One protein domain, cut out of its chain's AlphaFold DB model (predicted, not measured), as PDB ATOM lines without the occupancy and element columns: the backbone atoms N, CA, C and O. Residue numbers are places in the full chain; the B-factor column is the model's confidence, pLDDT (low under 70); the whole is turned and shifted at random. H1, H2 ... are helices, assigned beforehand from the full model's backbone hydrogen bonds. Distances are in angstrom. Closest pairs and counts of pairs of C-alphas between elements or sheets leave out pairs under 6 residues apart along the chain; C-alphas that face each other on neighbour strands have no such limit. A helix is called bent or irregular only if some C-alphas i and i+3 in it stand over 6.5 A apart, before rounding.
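Overview. This is residues 271 to 383 of the 685 residues of an uncharacterized protein of Phycisphaerales bacterium (UniProt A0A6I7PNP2). Picture two long helices, H1 and H4, lying side by side and running opposite ways, with the short H7 slanting through the middle of the domain and packing on H1. A crossed pair, H2 and H3, sits at one end; towards the other end H4 runs on past H1, and the chain then folds back through the small H5 and H6, with residues 347 to 353 sticking out at the turn, before H7 and a last short helix, H8, near H4. The printed part has 113 residues with eight named helices, H1 to H8 in chain order, and no named strand; the class is all helix. It is compact, with a radius of gyration of the C-alphas of 14.9 A, and spans 44 by 32 by 22 A.

Along the chain. Find C-alpha 271 at (9.734, 13.406, 6.801); from there H1, residues 271 to 283, runs 18.0 A to C-alpha 283 at (13.188, 31.090, 6.276). Go on to residues 295 to 303 for H2, 12.0 A long. H3 is residues 308 to 324, 25.5 A from first to last C-alpha; it is irregular, with C-alphas 309 and 312 lying 7.2 A apart, and has a kink of 40 degrees near residue 315. The longest helix is H4, residues 328 to 346, which starts at C-alpha 328 at (19.115, 28.633, -0.356) and runs 26.6 A. Then come H5, residues 353 to 357, 5.7 A; H6, residues 361 to 364, 5.1 A; and H7, residues 371 to 376, 8.6 A. H8, residues 378 to 383, covers 10.4 A and ends at C-alpha 383 at (18.953, 5.889, 14.223); it is neither bent nor irregular, but only just: C-alphas 378 and 381 are 6.0 A apart.

Arrangement. Begin at H1, the hub, which touches H2, H4 and H7. H1 and H2 form a helical hairpin but only just touch, with 3 pairs of C-alphas within 8 A; residues 279 to 283 of H1 alone take part, and the closest C-alphas, of Ala 283 and Phe 295, are 4.6 A apart. H2 touches H3, the closest C-alphas being those of Gly 296 and Gln 319 at 4.5 A, at a steep tilt of 48 degrees, opposite ways. H1 and H4 touch at a shallow tilt of 8 degrees, opposite ways, with the C-alphas of Ile 280 and Thr 328 closest at 6.6 A. H4 touches H6 with residues 337 to 341 alone; the closest C-alphas, of Val 338 and Asp 361, are 5.1 A apart. H5 touches no helix. H7 touches H1 at a steep tilt of 42 degrees, opposite ways, the closest C-alphas being those of Ala 276 and Val 376 at 6.0 A. H7 and H4 are close but not clearly touching, with the C-alphas of Leu 335 and Ile 373 closest at 6.4 A. H7 and H8 meet only through their link, while H4 and H8 are near each other. Among the pairs that stay apart are H1 and H3, and H3 and H4. In the backbone, every O i to N i+4 pair is within hydrogen-bond range in H1, H2, H4, H5 and H7, and H6 is too short for such a pair. In H3 it is 8 of 13 pairs; in H8 it is 0 of 2, though 3 of 3 O i to N i+3 pairs are within range.

Size, cuts and confidence. Look for the two C-alphas farthest apart at Ser 293 and Phe 351, 45.4 A. The printed part has no cut, and its one long link, of 11 residues, joins H1 to H2. The mean pLDDT of the printed part is 92.2, and residue 306 is the one under 70.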
ATOM      1  N   GLY A 271      10.504  12.275   6.285       95.81
ATOM      2  CA  GLY A 271       9.734  13.406   6.801       95.81
ATOM      3  C   GLY A 271      10.637  14.539   7.279       95.81
ATOM      4  O   GLY A 271      10.399  15.686   6.916       95.81
ATOM      5  N   ASP A 272      11.727  14.219   7.985       96.44
ATOM      6  CA  ASP A 272      12.706  15.209   8.460       96.44
ATOM      7  C   ASP A 272      13.434  15.924   7.301       96.44
ATOM      8  O   ASP A 272      13.696  17.125   7.379       96.44
ATOM      9  N   ARG A 273      13.663  15.237   6.168       96.62
ATOM     10  CA  ARG A 273      14.193  15.857   4.938       96.62
ATOM     11  C   ARG A 273      13.223  16.898   4.403       96.62
ATOM     12  O   ARG A 273      13.601  18.040   4.163       96.62
ATOM     13  N   VAL A 274      11.961  16.506   4.224       97.12
ATOM     14  CA  VAL A 274      10.914  17.401   3.714       97.12
ATOM     15  C   VAL A 274      10.673  18.560   4.685       97.12
ATOM     16  O   VAL A 274      10.420  19.682   4.255       97.12
ATOM     17  N   ALA A 275      10.810  18.319   5.990       96.62
ATOM     18  CA  ALA A 275      10.748  19.348   7.014       96.62
ATOM     19  C   ALA A 275      11.895  20.361   6.888       96.62
ATOM     20  O   ALA A 275      11.645  21.564   6.936       96.62
ATOM     21  N   ALA A 276      13.132  19.907   6.666       96.81
ATOM     22  CA  ALA A 276      14.264  20.795   6.417       96.81
ATOM     23  C   ALA A 276      14.076  21.608   5.123       96.81
ATOM     24  O   ALA A 276      14.280  22.822   5.132       96.81
ATOM     25  N   GLU A 277      13.589  20.982   4.044       96.94
ATOM     26  CA  GLU A 277      13.227  21.678   2.800       96.94
ATOM     27  C   GLU A 277      12.158  22.758   3.044       96.94
ATOM     28  O   GLU A 277      12.283  23.872   2.532       96.94
ATOM     29  N   GLN A 278      11.135  22.469   3.860       96.50
ATOM     30  CA  GLN A 278      10.102  23.441   4.234       96.50
ATOM     31  C   GLN A 278      10.706  24.629   4.995       96.50
ATOM     32  O   GLN A 278      10.389  25.783   4.703       96.50
ATOM     33  N   VAL A 279      11.580  24.363   5.970       95.88
ATOM     34  CA  VAL A 279      12.235  25.414   6.762       95.88
ATOM     35  C   VAL A 279      13.104  26.294   5.870       95.88
ATOM     36  O   VAL A 279      13.005  27.515   5.972       95.88
ATOM     37  N   ILE A 280      13.881  25.712   4.954       95.69
ATOM     38  CA  ILE A 280      14.692  26.466   3.990       95.69
ATOM     39  C   ILE A 280      13.790  27.312   3.077       95.69
ATOM     40  O   ILE A 280      14.000  28.515   2.951       95.69
ATOM     41  N   ALA A 281      12.737  26.727   2.501       94.56
ATOM     42  CA  ALA A 281      11.811  27.449   1.624       94.56
ATOM     43  C   ALA A 281      11.112  28.629   2.323       94.56
ATOM     44  O   ALA A 281      10.769  29.619   1.680       94.56
ATOM     45  N   ARG A 282      10.895  28.524   3.640       92.81
ATOM     46  CA  ARG A 282      10.218  29.532   4.461       92.81
ATOM     47  C   ARG A 282      11.147  30.615   4.995       92.81
ATOM     48  O   ARG A 282      10.771  31.783   5.029       92.81
ATOM     49  N   ALA A 283      12.305  30.219   5.511       93.75
ATOM     50  CA  ALA A 283      13.188  31.090   6.276       93.75
ATOM     51  C   ALA A 283      14.197  31.849   5.404       93.75
ATOM     52  O   ALA A 283      14.922  32.696   5.925       93.75
ATOM     53  N   PHE A 284      14.261  31.554   4.104       94.69
ATOM     54  CA  PHE A 284      15.245  32.111   3.182       94.69
ATOM     55  C   PHE A 284      14.581  32.930   2.086       94.69
ATOM     56  O   PHE A 284      13.439  32.693   1.695       94.69
ATOM     57  N   ARG A 285      15.339  33.880   1.538       91.75
ATOM     58  CA  ARG A 285      14.912  34.598   0.336       91.75
ATOM     59  C   ARG A 285      15.111  33.704  -0.895       91.75
ATOM     60  O   ARG A 285      16.103  32.968  -0.953       91.75
ATOM     61  N   PRO A 286      14.238  33.779  -1.915       85.00
ATOM     62  CA  PRO A 286      14.433  33.036  -3.160       85.00
ATOM     63  C   PRO A 286      15.806  33.338  -3.780       85.00
ATOM     64  O   PRO A 286      16.104  34.486  -4.102       85.00
ATOM     65  N   GLY A 287      16.661  32.315  -3.901       80.62
ATOM     66  CA  GLY A 287      18.033  32.442  -4.413       80.62
ATOM     67  C   GLY A 287      18.997  33.279  -3.558       80.62
ATOM     68  O   GLY A 287      20.082  33.607  -4.031       80.62
ATOM     69  N   GLY A 288      18.617  33.643  -2.330       90.31
ATOM     70  CA  GLY A 288      19.419  34.457  -1.414       90.31
ATOM     71  C   GLY A 288      19.810  33.726  -0.129       90.31
ATOM     72  O   GLY A 288      19.655  32.514  -0.006       90.31
ATOM     73  N   GLY A 289      20.341  34.481   0.834       92.38
ATOM     74  CA  GLY A 289      20.597  33.999   2.196       92.38
ATOM     75  C   GLY A 289      19.339  33.970   3.076       92.38
ATOM     76  O   GLY A 289      18.237  34.286   2.601       92.38
ATOM     77  N   PRO A 290      19.500  33.640   4.370       94.00
ATOM     78  CA  PRO A 290      18.424  33.710   5.351       94.00
ATOM     79  C   PRO A 290      17.723  35.069   5.369       94.00
ATOM     80  O   PRO A 290      18.358  36.125   5.282       94.00
ATOM     81  N   ASP A 291      16.405  35.061   5.548       93.06
ATOM     82  CA  ASP A 291      15.674  36.280   5.849       93.06
ATOM     83  C   ASP A 291      15.788  36.593   7.345       93.06
ATOM     84  O   ASP A 291      15.204  35.903   8.179       93.06
ATOM     85  N   GLY A 292      16.516  37.658   7.690       86.62
ATOM     86  CA  GLY A 292      16.749  38.048   9.086       86.62
ATOM     87  C   GLY A 292      15.479  38.296   9.912       86.62
ATOM     88  O   GLY A 292      15.543  38.221  11.134       86.62
ATOM     89  N   SER A 293      14.327  38.551   9.279       89.06
ATOM     90  CA  SER A 293      13.050  38.736   9.980       89.06
ATOM     91  C   SER A 293      12.284  37.431  10.230       89.06
ATOM     92  O   SER A 293      11.466  37.371  11.148       89.06
ATOM     93  N   VAL A 294      12.549  36.377   9.447       92.56
ATOM     94  CA  VAL A 294      11.802  35.104   9.489       92.56
ATOM     95  C   VAL A 294      12.644  33.960  10.050       92.56
ATOM     96  O   VAL A 294      12.111  33.107  10.764       92.56
ATOM     97  N   PHE A 295      13.947  33.940   9.765       94.44
ATOM     98  CA  PHE A 295      14.857  32.859  10.133       94.44
ATOM     99  C   PHE A 295      14.949  32.663  11.646       94.44
ATOM    100  O   PHE A 295      14.630  31.580  12.135       94.44
ATOM    101  N   GLY A 296      15.302  33.719  12.390       93.38
ATOM    102  CA  GLY A 296      15.441  33.673  13.849       93.38
ATOM    103  C   GLY A 296      14.182  33.143  14.551       93.38
ATOM    104  O   GLY A 296      14.263  32.127  15.243       93.38
ATOM    105  N   PRO A 297      12.996  33.741  14.322       92.62
ATOM    106  CA  PRO A 297      11.742  33.262  14.910       92.62
ATOM    107  C   PRO A 297      11.357  31.834  14.498       92.62
ATOM    108  O   PRO A 297      10.823  31.079  15.314       92.62
ATOM    109  N   THR A 298      11.616  31.446  13.245       93.38
ATOM    110  CA  THR A 298      11.300  30.098  12.744       93.38
ATOM    111  C   THR A 298      12.160  29.044  13.431       93.38
ATOM    112  O   THR A 298      11.620  28.070  13.957       93.38
ATOM    113  N   MET A 299      13.474  29.264  13.483       94.56
ATOM    114  CA  MET A 299      14.412  28.352  14.134       94.56
ATOM    115  C   MET A 299      14.218  28.312  15.648       94.56
ATOM    116  O   MET A 299      14.234  27.231  16.228       94.56
ATOM    117  N   ALA A 300      13.920  29.448  16.284       92.25
ATOM    118  CA  ALA A 300      13.607  29.488  17.709       92.25
ATOM    119  C   ALA A 300      12.394  28.631  18.063       92.25
ATOM    120  O   ALA A 300      12.413  27.940  19.077       92.25
ATOM    121  N   ARG A 301      11.354  28.632  17.220       91.06
ATOM    122  CA  ARG A 301      10.186  27.771  17.421       91.06
ATOM    123  C   ARG A 301      10.530  26.286  17.314       91.06
ATOM    124  O   ARG A 301      10.006  25.507  18.098       91.06
ATOM    125  N   ILE A 302      11.393  25.907  16.371       91.81
ATOM    126  CA  ILE A 302      11.862  24.521  16.217       91.81
ATOM    127  C   ILE A 302      12.686  24.115  17.446       91.81
ATOM    128  O   ILE A 302      12.377  23.124  18.096       91.81
ATOM    129  N   ALA A 303      13.674  24.931  17.823       87.69
ATOM    130  CA  ALA A 303      14.551  24.674  18.966       87.69
ATOM    131  C   ALA A 303      13.811  24.688  20.317       87.69
ATOM    132  O   ALA A 303      14.206  24.003  21.257       87.69
ATOM    133  N   SER A 304      12.725  25.457  20.417       86.31
ATOM    134  CA  SER A 304      11.939  25.633  21.644       86.31
ATOM    135  C   SER A 304      10.639  24.831  21.652       86.31
ATOM    136  O   SER A 304       9.794  25.089  22.510       86.31
ATOM    137  N   ALA A 305      10.459  23.872  20.734       77.88
ATOM    138  CA  ALA A 305       9.231  23.076  20.640       77.88
ATOM    139  C   ALA A 305       8.860  22.420  21.985       77.88
ATOM    140  O   ALA A 305       7.695  22.403  22.375       77.88
ATOM    141  N   GLU A 306       9.867  21.972  22.739       69.75
ATOM    142  CA  GLU A 306       9.700  21.371  24.069       69.75
ATOM    143  C   GLU A 306       9.847  22.374  25.227       69.75
ATOM    144  O   GLU A 306       9.482  22.078  26.363       69.75
ATOM    145  N   ARG A 307      10.373  23.579  24.968       77.31
ATOM    146  CA  ARG A 307      10.635  24.609  25.989       77.31
ATOM    147  C   ARG A 307      10.127  25.977  25.528       77.31
ATOM    148  O   ARG A 307      10.942  26.860  25.258       77.31
ATOM    149  N   PRO A 308       8.802  26.213  25.493       77.19
ATOM    150  CA  PRO A 308       8.238  27.439  24.920       77.19
ATOM    151  C   PRO A 308       8.770  28.730  25.559       77.19
ATOM    152  O   PRO A 308       8.892  29.753  24.891       77.19
ATOM    153  N   LEU A 309       9.136  28.684  26.844       83.19
ATOM    154  CA  LEU A 309       9.692  29.830  27.569       83.19
ATOM    155  C   LEU A 309      11.111  30.217  27.111       83.19
ATOM    156  O   LEU A 309      11.507  31.367  27.286       83.19
ATOM    157  N   ALA A 310      11.863  29.297  26.496       82.62
ATOM    158  CA  ALA A 310      13.207  29.555  25.969       82.62
ATOM    159  C   ALA A 310      13.197  30.299  24.619       82.62
ATOM    160  O   ALA A 310      14.240  30.776  24.167       82.62
ATOM    161  N   MET A 311      12.021  30.454  23.996       86.75
ATOM    162  CA  MET A 311      11.873  30.960  22.629       86.75
ATOM    163  C   MET A 311      12.513  32.337  22.402       86.75
ATOM    164  O   MET A 311      13.085  32.575  21.340       86.75
ATOM    165  N   PHE A 312      12.455  33.241  23.385       81.56
ATOM    166  CA  PHE A 312      13.026  34.586  23.247       81.56
ATOM    167  C   PHE A 312      14.558  34.580  23.196       81.56
ATOM    168  O   PHE A 312      15.141  35.303  22.390       81.56
ATOM    169  N   GLY A 313      15.205  33.756  24.026       85.56
ATOM    170  CA  GLY A 313      16.664  33.614  24.024       85.56
ATOM    171  C   GLY A 313      17.161  32.919  22.758       85.56
ATOM    172  O   GLY A 313      18.139  33.353  22.150       85.56
ATOM    173  N   GLU A 314      16.432  31.896  22.308       89.12
ATOM    174  CA  GLU A 314      16.755  31.173  21.077       89.12
ATOM    175  C   GLU A 314      16.631  32.066  19.834       89.12
ATOM    176  O   GLU A 314      17.489  32.009  18.957       89.12
ATOM    177  N   ALA A 315      15.629  32.949  19.754       90.19
ATOM    178  CA  ALA A 315      15.450  33.826  18.591       90.19
ATOM    179  C   ALA A 315      16.664  34.725  18.315       90.19
ATOM    180  O   ALA A 315      17.079  34.831  17.160       90.19
ATOM    181  N   ALA A 316      17.257  35.317  19.356       88.38
ATOM    182  CA  ALA A 316      18.456  36.145  19.219       88.38
ATOM    183  C   ALA A 316      19.656  35.316  18.733       88.38
ATOM    184  O   ALA A 316      20.297  35.671  17.746       88.38
ATOM    185  N   ARG A 317      19.888  34.151  19.352       91.19
ATOM    186  CA  ARG A 317      20.952  33.217  18.955       91.19
ATOM    187  C   ARG A 317      20.840  32.807  17.482       91.19
ATOM    188  O   ARG A 317      21.839  32.773  16.767       91.19
ATOM    189  N   TRP A 318      19.632  32.488  17.018       93.62
ATOM    190  CA  TRP A 318      19.404  32.095  15.626       93.62
ATOM    191  C   TRP A 318      19.533  33.262  14.649       93.62
ATOM    192  O   TRP A 318      19.918  33.056  13.500       93.62
ATOM    193  N   GLN A 319      19.250  34.485  15.088       92.06
ATOM    194  CA  GLN A 319      19.471  35.673  14.273       92.06
ATOM    195  C   GLN A 319      20.964  35.945  14.060       92.06
ATOM    196  O   GLN A 319      21.360  36.269  12.941       92.06
ATOM    197  N   ASP A 320      21.794  35.724  15.081       90.12
ATOM    198  CA  ASP A 320      23.249  35.785  14.934       90.12
ATOM    199  C   ASP A 320      23.748  34.677  13.993       90.12
ATOM    200  O   ASP A 320      24.504  34.946  13.058       90.12
ATOM    201  N   ALA A 321      23.253  33.442  14.155       91.00
ATOM    202  CA  ALA A 321      23.609  32.310  13.291       91.00
ATOM    203  C   ALA A 321      23.247  32.534  11.810       91.00
ATOM    204  O   ALA A 321      23.960  32.073  10.920       91.00
ATOM    205  N   ALA A 322      22.184  33.295  11.530       93.06
ATOM    206  CA  ALA A 322      21.778  33.638  10.168       93.06
ATOM    207  C   ALA A 322      22.867  34.388   9.382       93.06
ATOM    208  O   ALA A 322      22.893  34.315   8.155       93.06
ATOM    209  N   THR A 323      23.768  35.104  10.064       91.62
ATOM    210  CA  THR A 323      24.821  35.892   9.404       91.62
ATOM    211  C   THR A 323      25.895  35.034   8.731       91.62
ATOM    212  O   THR A 323      26.460  35.460   7.726       91.62
ATOM    213  N   GLY A 324      26.153  33.832   9.255       91.12
ATOM    214  CA  GLY A 324      27.138  32.886   8.722       91.12
ATOM    215  C   GLY A 324      26.550  31.763   7.864       91.12
ATOM    216  O   GLY A 324      27.298  30.902   7.403       91.12
ATOM    217  N   HIS A 325      25.232  31.736   7.658       95.69
ATOM    218  CA  HIS A 325      24.573  30.624   6.976       95.69
ATOM    219  C   HIS A 325      24.740  30.688   5.447       95.69
ATOM    220  O   HIS A 325      24.706  31.764   4.844       95.69
ATOM    221  N   ALA A 326      24.847  29.524   4.800       94.94
ATOM    222  CA  ALA A 326      24.838  29.403   3.341       94.94
ATOM    223  C   ALA A 326      23.523  29.898   2.709       94.94
ATOM    224  O   ALA A 326      22.502  30.008   3.386       94.94
ATOM    225  N   GLY A 327      23.531  30.165   1.399       94.50
ATOM    226  CA  GLY A 327      22.320  30.520   0.650       94.50
ATOM    227  C   GLY A 327      21.368  29.340   0.419       94.50
ATOM    228  O   GLY A 327      21.709  28.189   0.675       94.50
ATOM    229  N   THR A 328      20.179  29.627  -0.114       94.25
ATOM    230  CA  THR A 328      19.115  28.633  -0.356       94.25
ATOM    231  C   THR A 328      19.561  27.448  -1.214       94.25
ATOM    232  O   THR A 328      19.255  26.312  -0.872       94.25
ATOM    233  N   PHE A 329      20.266  27.688  -2.327       95.06
ATOM    234  CA  PHE A 329      20.686  26.612  -3.236       95.06
ATOM    235  C   PHE A 329      21.742  25.712  -2.597       95.06
ATOM    236  O   PHE A 329      21.523  24.508  -2.524       95.06
ATOM    237  N   ASP A 330      22.796  26.308  -2.032       96.25
ATOM    238  CA  ASP A 330      23.818  25.592  -1.265       96.25
ATOM    239  C   ASP A 330      23.188  24.736  -0.157       96.25
ATOM    240  O   ASP A 330      23.551  23.581   0.013       96.25
ATOM    241  N   ALA A 331      22.220  25.280   0.588       96.06
ATOM    242  CA  ALA A 331      21.555  24.548   1.662       96.06
ATOM    243  C   ALA A 331      20.703  23.373   1.146       96.06
ATOM    244  O   ALA A 331      20.623  22.343   1.806       96.06
ATOM    245  N   ILE A 332      20.057  23.496  -0.016       96.50
ATOM    246  CA  ILE A 332      19.282  22.395  -0.610       96.50
ATOM    247  C   ILE A 332      20.207  21.307  -1.162       96.50
ATOM    248  O   ILE A 332      19.918  20.125  -0.976       96.50
ATOM    249  N   ASP A 333      21.293  21.693  -1.834       97.06
ATOM    250  CA  ASP A 333      22.269  20.745  -2.368       97.06
ATOM    251  C   ASP A 333      22.970  19.991  -1.231       97.06
ATOM    252  O   ASP A 333      22.965  18.764  -1.242       97.06
ATOM    253  N   GLU A 334      23.424  20.688  -0.184       97.94
ATOM    254  CA  GLU A 334      24.030  20.055   0.996       97.94
ATOM    255  C   GLU A 334      23.042  19.113   1.706       97.94
ATOM    256  O   GLU A 334      23.393  17.999   2.089       97.94
ATOM    257  N   LEU A 335      21.770  19.516   1.846       97.62
ATOM    258  CA  LEU A 335      20.737  18.659   2.435       97.62
ATOM    259  C   LEU A 335      20.537  17.375   1.622       97.62
ATOM    260  O   LEU A 335      20.329  16.306   2.204       97.62
ATOM    261  N   ARG A 336      20.558  17.474   0.287       97.31
ATOM    262  CA  ARG A 336      20.456  16.310  -0.597       97.31
ATOM    263  C   ARG A 336      21.670  15.406  -0.422       97.31
ATOM    264  O   ARG A 336      21.467  14.214  -0.230       97.31
ATOM    265  N   ASP A 337      22.874  15.964  -0.443       97.44
ATOM    266  CA  ASP A 337      24.120  15.202  -0.347       97.44
ATOM    267  C   ASP A 337      24.190  14.434   0.985       97.44
ATOM    268  O   ASP A 337      24.390  13.218   0.992       97.44
ATOM    269  N   VAL A 338      23.856  15.093   2.104       97.19
ATOM    270  CA  VAL A 338      23.722  14.457   3.429       97.19
ATOM    271  C   VAL A 338      22.734  13.286   3.409       97.19
ATOM    272  O   VAL A 338      23.033  12.203   3.918       97.19
ATOM    273  N   TYR A 339      21.535  13.487   2.854       95.44
ATOM    274  CA  TYR A 339      20.509  12.443   2.851       95.44
ATOM    275  C   TYR A 339      20.838  11.288   1.914       95.44
ATOM    276  O   TYR A 339      20.547  10.143   2.255       95.44
ATOM    277  N   ASP A 340      21.404  11.567   0.746       95.81
ATOM    278  CA  ASP A 340      21.743  10.546  -0.236       95.81
ATOM    279  C   ASP A 340      22.913   9.680   0.281       95.81
ATOM    280  O   ASP A 340      22.841   8.451   0.179       95.81
ATOM    281  N   ASP A 341      23.910  10.276   0.955       96.56
ATOM    282  CA  ASP A 341      24.965   9.548   1.684       96.56
ATOM    283  C   ASP A 341      24.375   8.665   2.793       96.56
ATOM    284  O   ASP A 341      24.671   7.472   2.882       96.56
ATOM    285  N   TRP A 342      23.474   9.202   3.619       95.88
ATOM    286  CA  TRP A 342      22.843   8.412   4.675       95.88
ATOM    287  C   TRP A 342      21.948   7.294   4.151       95.88
ATOM    288  O   TRP A 342      21.966   6.205   4.718       95.88
ATOM    289  N   VAL A 343      21.180   7.515   3.083       94.44
ATOM    290  CA  VAL A 343      20.371   6.460   2.453       94.44
ATOM    291  C   VAL A 343      21.271   5.346   1.927       94.44
ATOM    292  O   VAL A 343      20.951   4.174   2.124       94.44
ATOM    293  N   TYR A 344      22.403   5.696   1.317       94.44
ATOM    294  CA  TYR A 344      23.392   4.721   0.872       94.44
ATOM    295  C   TYR A 344      23.986   3.932   2.050       94.44
ATOM    296  O   TYR A 344      24.013   2.702   2.022       94.44
ATOM    297  N   ARG A 345      24.394   4.624   3.119       94.75
ATOM    298  CA  ARG A 345      24.978   4.016   4.326       94.75
ATOM    299  C   ARG A 345      23.989   3.197   5.147       94.75
ATOM    300  O   ARG A 345      24.406   2.306   5.880       94.75
ATOM    301  N   TRP A 346      22.693   3.496   5.064       93.62
ATOM    302  CA  TRP A 346      21.665   2.893   5.914       93.62
ATOM    303  C   TRP A 346      21.610   1.370   5.797       93.62
ATOM    304  O   TRP A 346      21.397   0.688   6.799       93.62
ATOM    305  N   ASP A 347      21.828   0.841   4.596       89.19
ATOM    306  CA  ASP A 347      21.784  -0.597   4.324       89.19
ATOM    307  C   ASP A 347      23.159  -1.283   4.509       89.19
ATOM    308  O   ASP A 347      23.242  -2.508   4.414       89.19
ATOM    309  N   LEU A 348      24.224  -0.533   4.826       90.69
ATOM    310  CA  LEU A 348      25.566  -1.078   5.062       90.69
ATOM    311  C   LEU A 348      25.720  -1.663   6.474       90.69
ATOM    312  O   LEU A 348      25.027  -1.290   7.425       90.69
ATOM    313  N   SER A 349      26.677  -2.583   6.611       85.62
ATOM    314  CA  SER A 349      27.151  -3.039   7.919       85.62
ATOM    315  C   SER A 349      27.903  -1.903   8.624       85.62
ATOM    316  O   SER A 349      28.654  -1.188   7.961       85.62
ATOM    317  N   PRO A 350      27.808  -1.747   9.956       84.06
ATOM    318  CA  PRO A 350      28.636  -0.781  10.687       84.06
ATOM    319  C   PRO A 350      30.143  -1.011  10.539       84.06
ATOM    320  O   PRO A 350      30.923  -0.081  10.728       84.06
ATOM    321  N   PHE A 351      30.546  -2.234  10.185       86.31
ATOM    322  CA  PHE A 351      31.942  -2.598   9.938       86.31
ATOM    323  C   PHE A 351      32.375  -2.453   8.480       86.31
ATOM    324  O   PHE A 351      33.529  -2.741   8.173       86.31
ATOM    325  N   ASP A 352      31.479  -2.020   7.591       90.81
ATOM    326  CA  ASP A 352      31.827  -1.729   6.204       90.81
ATOM    327  C   ASP A 352      32.939  -0.667   6.138       90.81
ATOM    328  O   ASP A 352      32.953   0.297   6.916       90.81
ATOM    329  N   ASP A 353      33.870  -0.826   5.198       90.50
ATOM    330  CA  ASP A 353      35.007   0.082   5.032       90.50
ATOM    331  C   ASP A 353      34.554   1.536   4.867       90.50
ATOM    332  O   ASP A 353      35.198   2.448   5.389       90.50
ATOM    333  N   ILE A 354      33.425   1.779   4.194       92.31
ATOM    334  CA  ILE A 354      32.880   3.127   4.001       92.31
ATOM    335  C   ILE A 354      32.427   3.722   5.336       92.31
ATOM    336  O   ILE A 354      32.690   4.896   5.599       92.31
ATOM    337  N   MET A 355      31.803   2.917   6.198       89.56
ATOM    338  CA  MET A 355      31.348   3.351   7.521       89.56
ATOM    339  C   MET A 355      32.518   3.690   8.450       89.56
ATOM    340  O   MET A 355      32.410   4.624   9.240       89.56
ATOM    341  N   ARG A 356      33.647   2.975   8.339       86.88
ATOM    342  CA  ARG A 356      34.815   3.147   9.224       86.88
ATOM    343  C   ARG A 356      35.809   4.199   8.753       86.88
ATOM    344  O   ARG A 356      36.390   4.906   9.571       86.88
ATOM    345  N   THR A 357      36.072   4.250   7.450       90.50
ATOM    346  CA  THR A 357      37.192   5.036   6.906       90.50
ATOM    347  C   THR A 357      36.777   6.421   6.436       90.50
ATOM    348  O   THR A 357      37.616   7.321   6.377       90.50
ATOM    349  N   ARG A 358      35.499   6.608   6.083       92.75
ATOM    350  CA  ARG A 358      35.006   7.853   5.493       92.75
ATOM    351  C   ARG A 358      33.977   8.496   6.412       92.75
ATOM    352  O   ARG A 358      32.897   7.915   6.565       92.75
ATOM    353  N   PRO A 359      34.251   9.705   6.936       93.19
ATOM    354  CA  PRO A 359      33.226  10.506   7.591       93.19
ATOM    355  C   PRO A 359      32.005  10.651   6.681       93.19
ATOM    356  O   PRO A 359      32.158  10.739   5.457       93.19
ATOM    357  N   SER A 360      30.810  10.634   7.261       94.62
ATOM    358  CA  SER A 360      29.580  10.916   6.507       94.62
ATOM    359  C   SER A 360      29.577  12.353   5.994       94.62
ATOM    360  O   SER A 360      30.252  13.216   6.561       94.62
ATOM    361  N   ASP A 361      28.799  12.643   4.954       96.19
ATOM    362  CA  ASP A 361      28.699  14.019   4.453       96.19
ATOM    363  C   ASP A 361      28.174  14.973   5.530       96.19
ATOM    364  O   ASP A 361      28.687  16.080   5.673       96.19
ATOM    365  N   PHE A 362      27.302  14.493   6.420       95.88
ATOM    366  CA  PHE A 362      26.884  15.244   7.605       95.88
ATOM    367  C   PHE A 362      28.035  15.593   8.560       95.88
ATOM    368  O   PHE A 362      28.031  16.660   9.166       95.88
ATOM    369  N   GLU A 363      29.013  14.702   8.737       94.44
ATOM    370  CA  GLU A 363      30.174  14.950   9.606       94.44
ATOM    371  C   GLU A 363      31.195  15.893   8.964       94.44
ATOM    372  O   GLU A 363      31.941  16.562   9.678       94.44
ATOM    373  N   ARG A 364      31.243  15.949   7.627       95.69
ATOM    374  CA  ARG A 364      32.099  16.889   6.888       95.69
ATOM    375  C   ARG A 364      31.464  18.272   6.745       95.69
ATOM    376  O   ARG A 364      32.196  19.250   6.599       95.69
ATOM    377  N   MET A 365      30.134  18.338   6.765       96.50
ATOM    378  CA  MET A 365      29.353  19.564   6.665       96.50
ATOM    379  C   MET A 365      29.741  20.560   7.768       96.50
ATOM    380  O   MET A 365      29.834  20.223   8.949       96.50
ATOM    381  N   ASP A 366      29.904  21.830   7.397       96.44
ATOM    382  CA  ASP A 366      30.088  22.913   8.365       96.44
ATOM    383  C   ASP A 366      28.762  23.193   9.094       96.44
ATOM    384  O   ASP A 366      27.848  23.829   8.561       96.44
ATOM    385  N   ALA A 367      28.662  22.716  10.336       94.25
ATOM    386  CA  ALA A 367      27.461  22.836  11.158       94.25
ATOM    387  C   ALA A 367      27.034  24.290  11.432       94.25
ATOM    388  O   ALA A 367      25.844  24.538  11.632       94.25
ATOM    389  N   ALA A 368      27.964  25.252  11.443       93.12
ATOM    390  CA  ALA A 368      27.631  26.663  11.622       93.12
ATOM    391  C   ALA A 368      27.059  27.252  10.327       93.12
ATOM    392  O   ALA A 368      26.038  27.941  10.354       93.12
ATOM    393  N   ARG A 369      27.675  26.922   9.185       95.94
ATOM    394  CA  ARG A 369      27.219  27.362   7.859       95.94
ATOM    395  C   ARG A 369      25.888  26.726   7.437       95.94
ATOM    396  O   ARG A 369      25.127  27.353   6.704       95.94
ATOM    397  N   PHE A 370      25.598  25.513   7.900       96.81
ATOM    398  CA  PHE A 370      24.403  24.735   7.553       96.81
ATOM    399  C   PHE A 370      23.552  24.397   8.782       96.81
ATOM    400  O   PHE A 370      23.057  23.279   8.965       96.81
ATOM    401  N   SER A 371      23.367  25.386   9.653       94.12
ATOM    402  CA  SER A 371      22.755  25.192  10.966       94.12
ATOM    403  C   SER A 371      21.312  24.670  10.916       94.12
ATOM    404  O   SER A 371      20.882  23.979  11.842       94.12
ATOM    405  N   VAL A 372      20.558  24.956   9.846       95.00
ATOM    406  CA  VAL A 372      19.205  24.399   9.641       95.00
ATOM    407  C   VAL A 372      19.259  22.879   9.491       95.00
ATOM    408  O   VAL A 372      18.530  22.175  10.190       95.00
ATOM    409  N   ILE A 373      20.152  22.375   8.632       96.56
ATOM    410  CA  ILE A 373      20.333  20.936   8.402       96.56
ATOM    411  C   ILE A 373      20.792  20.275   9.699       96.56
ATOM    412  O   ILE A 373      20.170  19.319  10.157       96.56
ATOM    413  N   HIS A 374      21.813  20.834  10.353       94.75
ATOM    414  CA  HIS A 374      22.321  20.292  11.613       94.75
ATOM    415  C   HIS A 374      21.226  20.168  12.688       94.75
ATOM    416  O   HIS A 374      21.183  19.181  13.418       94.75
ATOM    417  N   THR A 375      20.317  21.142  12.777       93.25
ATOM    418  CA  THR A 375      19.270  21.167  13.812       93.25
ATOM    419  C   THR A 375      18.114  20.222  13.509       93.25
ATOM    420  O   THR A 375      17.688  19.485  14.391       93.25
ATOM    421  N   VAL A 376      17.595  20.247  12.279       94.69
ATOM    422  CA  VAL A 376      16.394  19.477  11.910       94.69
ATOM    423  C   VAL A 376      16.738  18.014  11.640       94.69
ATOM    424  O   VAL A 376      16.013  17.115  12.048       94.69
ATOM    425  N   VAL A 377      17.855  17.771  10.960       95.06
ATOM    426  CA  VAL A 377      18.216  16.458  10.412       95.06
ATOM    427  C   VAL A 377      19.266  15.759  11.274       95.06
ATOM    428  O   VAL A 377      19.303  14.532  11.324       95.06
ATOM    429  N   GLY A 378      20.078  16.510  12.022       93.00
ATOM    430  CA  GLY A 378      21.146  15.961  12.861       93.00
ATOM    431  C   GLY A 378      20.740  14.819  13.801       93.00
ATOM    432  O   GLY A 378      21.497  13.850  13.883       93.00
ATOM    433  N   PRO A 379      19.566  14.846  14.466       92.94
ATOM    434  CA  PRO A 379      19.129  13.740  15.321       92.94
ATOM    435  C   PRO A 379      18.986  12.395  14.591       92.94
ATOM    436  O   PRO A 379      19.234  11.348  15.187       92.94
ATOM    437  N   VAL A 380      18.675  12.392  13.287       95.12
ATOM    438  CA  VAL A 380      18.487  11.172  12.476       95.12
ATOM    439  C   VAL A 380      19.717  10.258  12.505       95.12
ATOM    440  O   VAL A 380      19.563   9.035  12.447       95.12
ATOM    441  N   ARG A 381      20.927  10.807  12.693       93.00
ATOM    442  CA  ARG A 381      22.169  10.024  12.841       93.00
ATOM    443  C   ARG A 381      22.090   8.975  13.953       93.00
ATOM    444  O   ARG A 381      22.701   7.913  13.859       93.00
ATOM    445  N   GLU A 382      21.326   9.251  15.012       90.44
ATOM    446  CA  GLU A 382      21.178   8.351  16.158       90.44
ATOM    447  C   GLU A 382      20.488   7.041  15.759       90.44
ATOM    448  O   GLU A 382      20.744   5.995  16.363       90.44
ATOM    449  N   LEU A 383      19.676   7.064  14.695       93.62
ATOM    450  CA  LEU A 383      18.953   5.889  14.223       93.62
ATOM    451  C   LEU A 383      19.871   4.795  13.668       93.62
ATOM    452  O   LEU A 383      19.477   3.634  13.694       93.62
TER     453      LEU A 383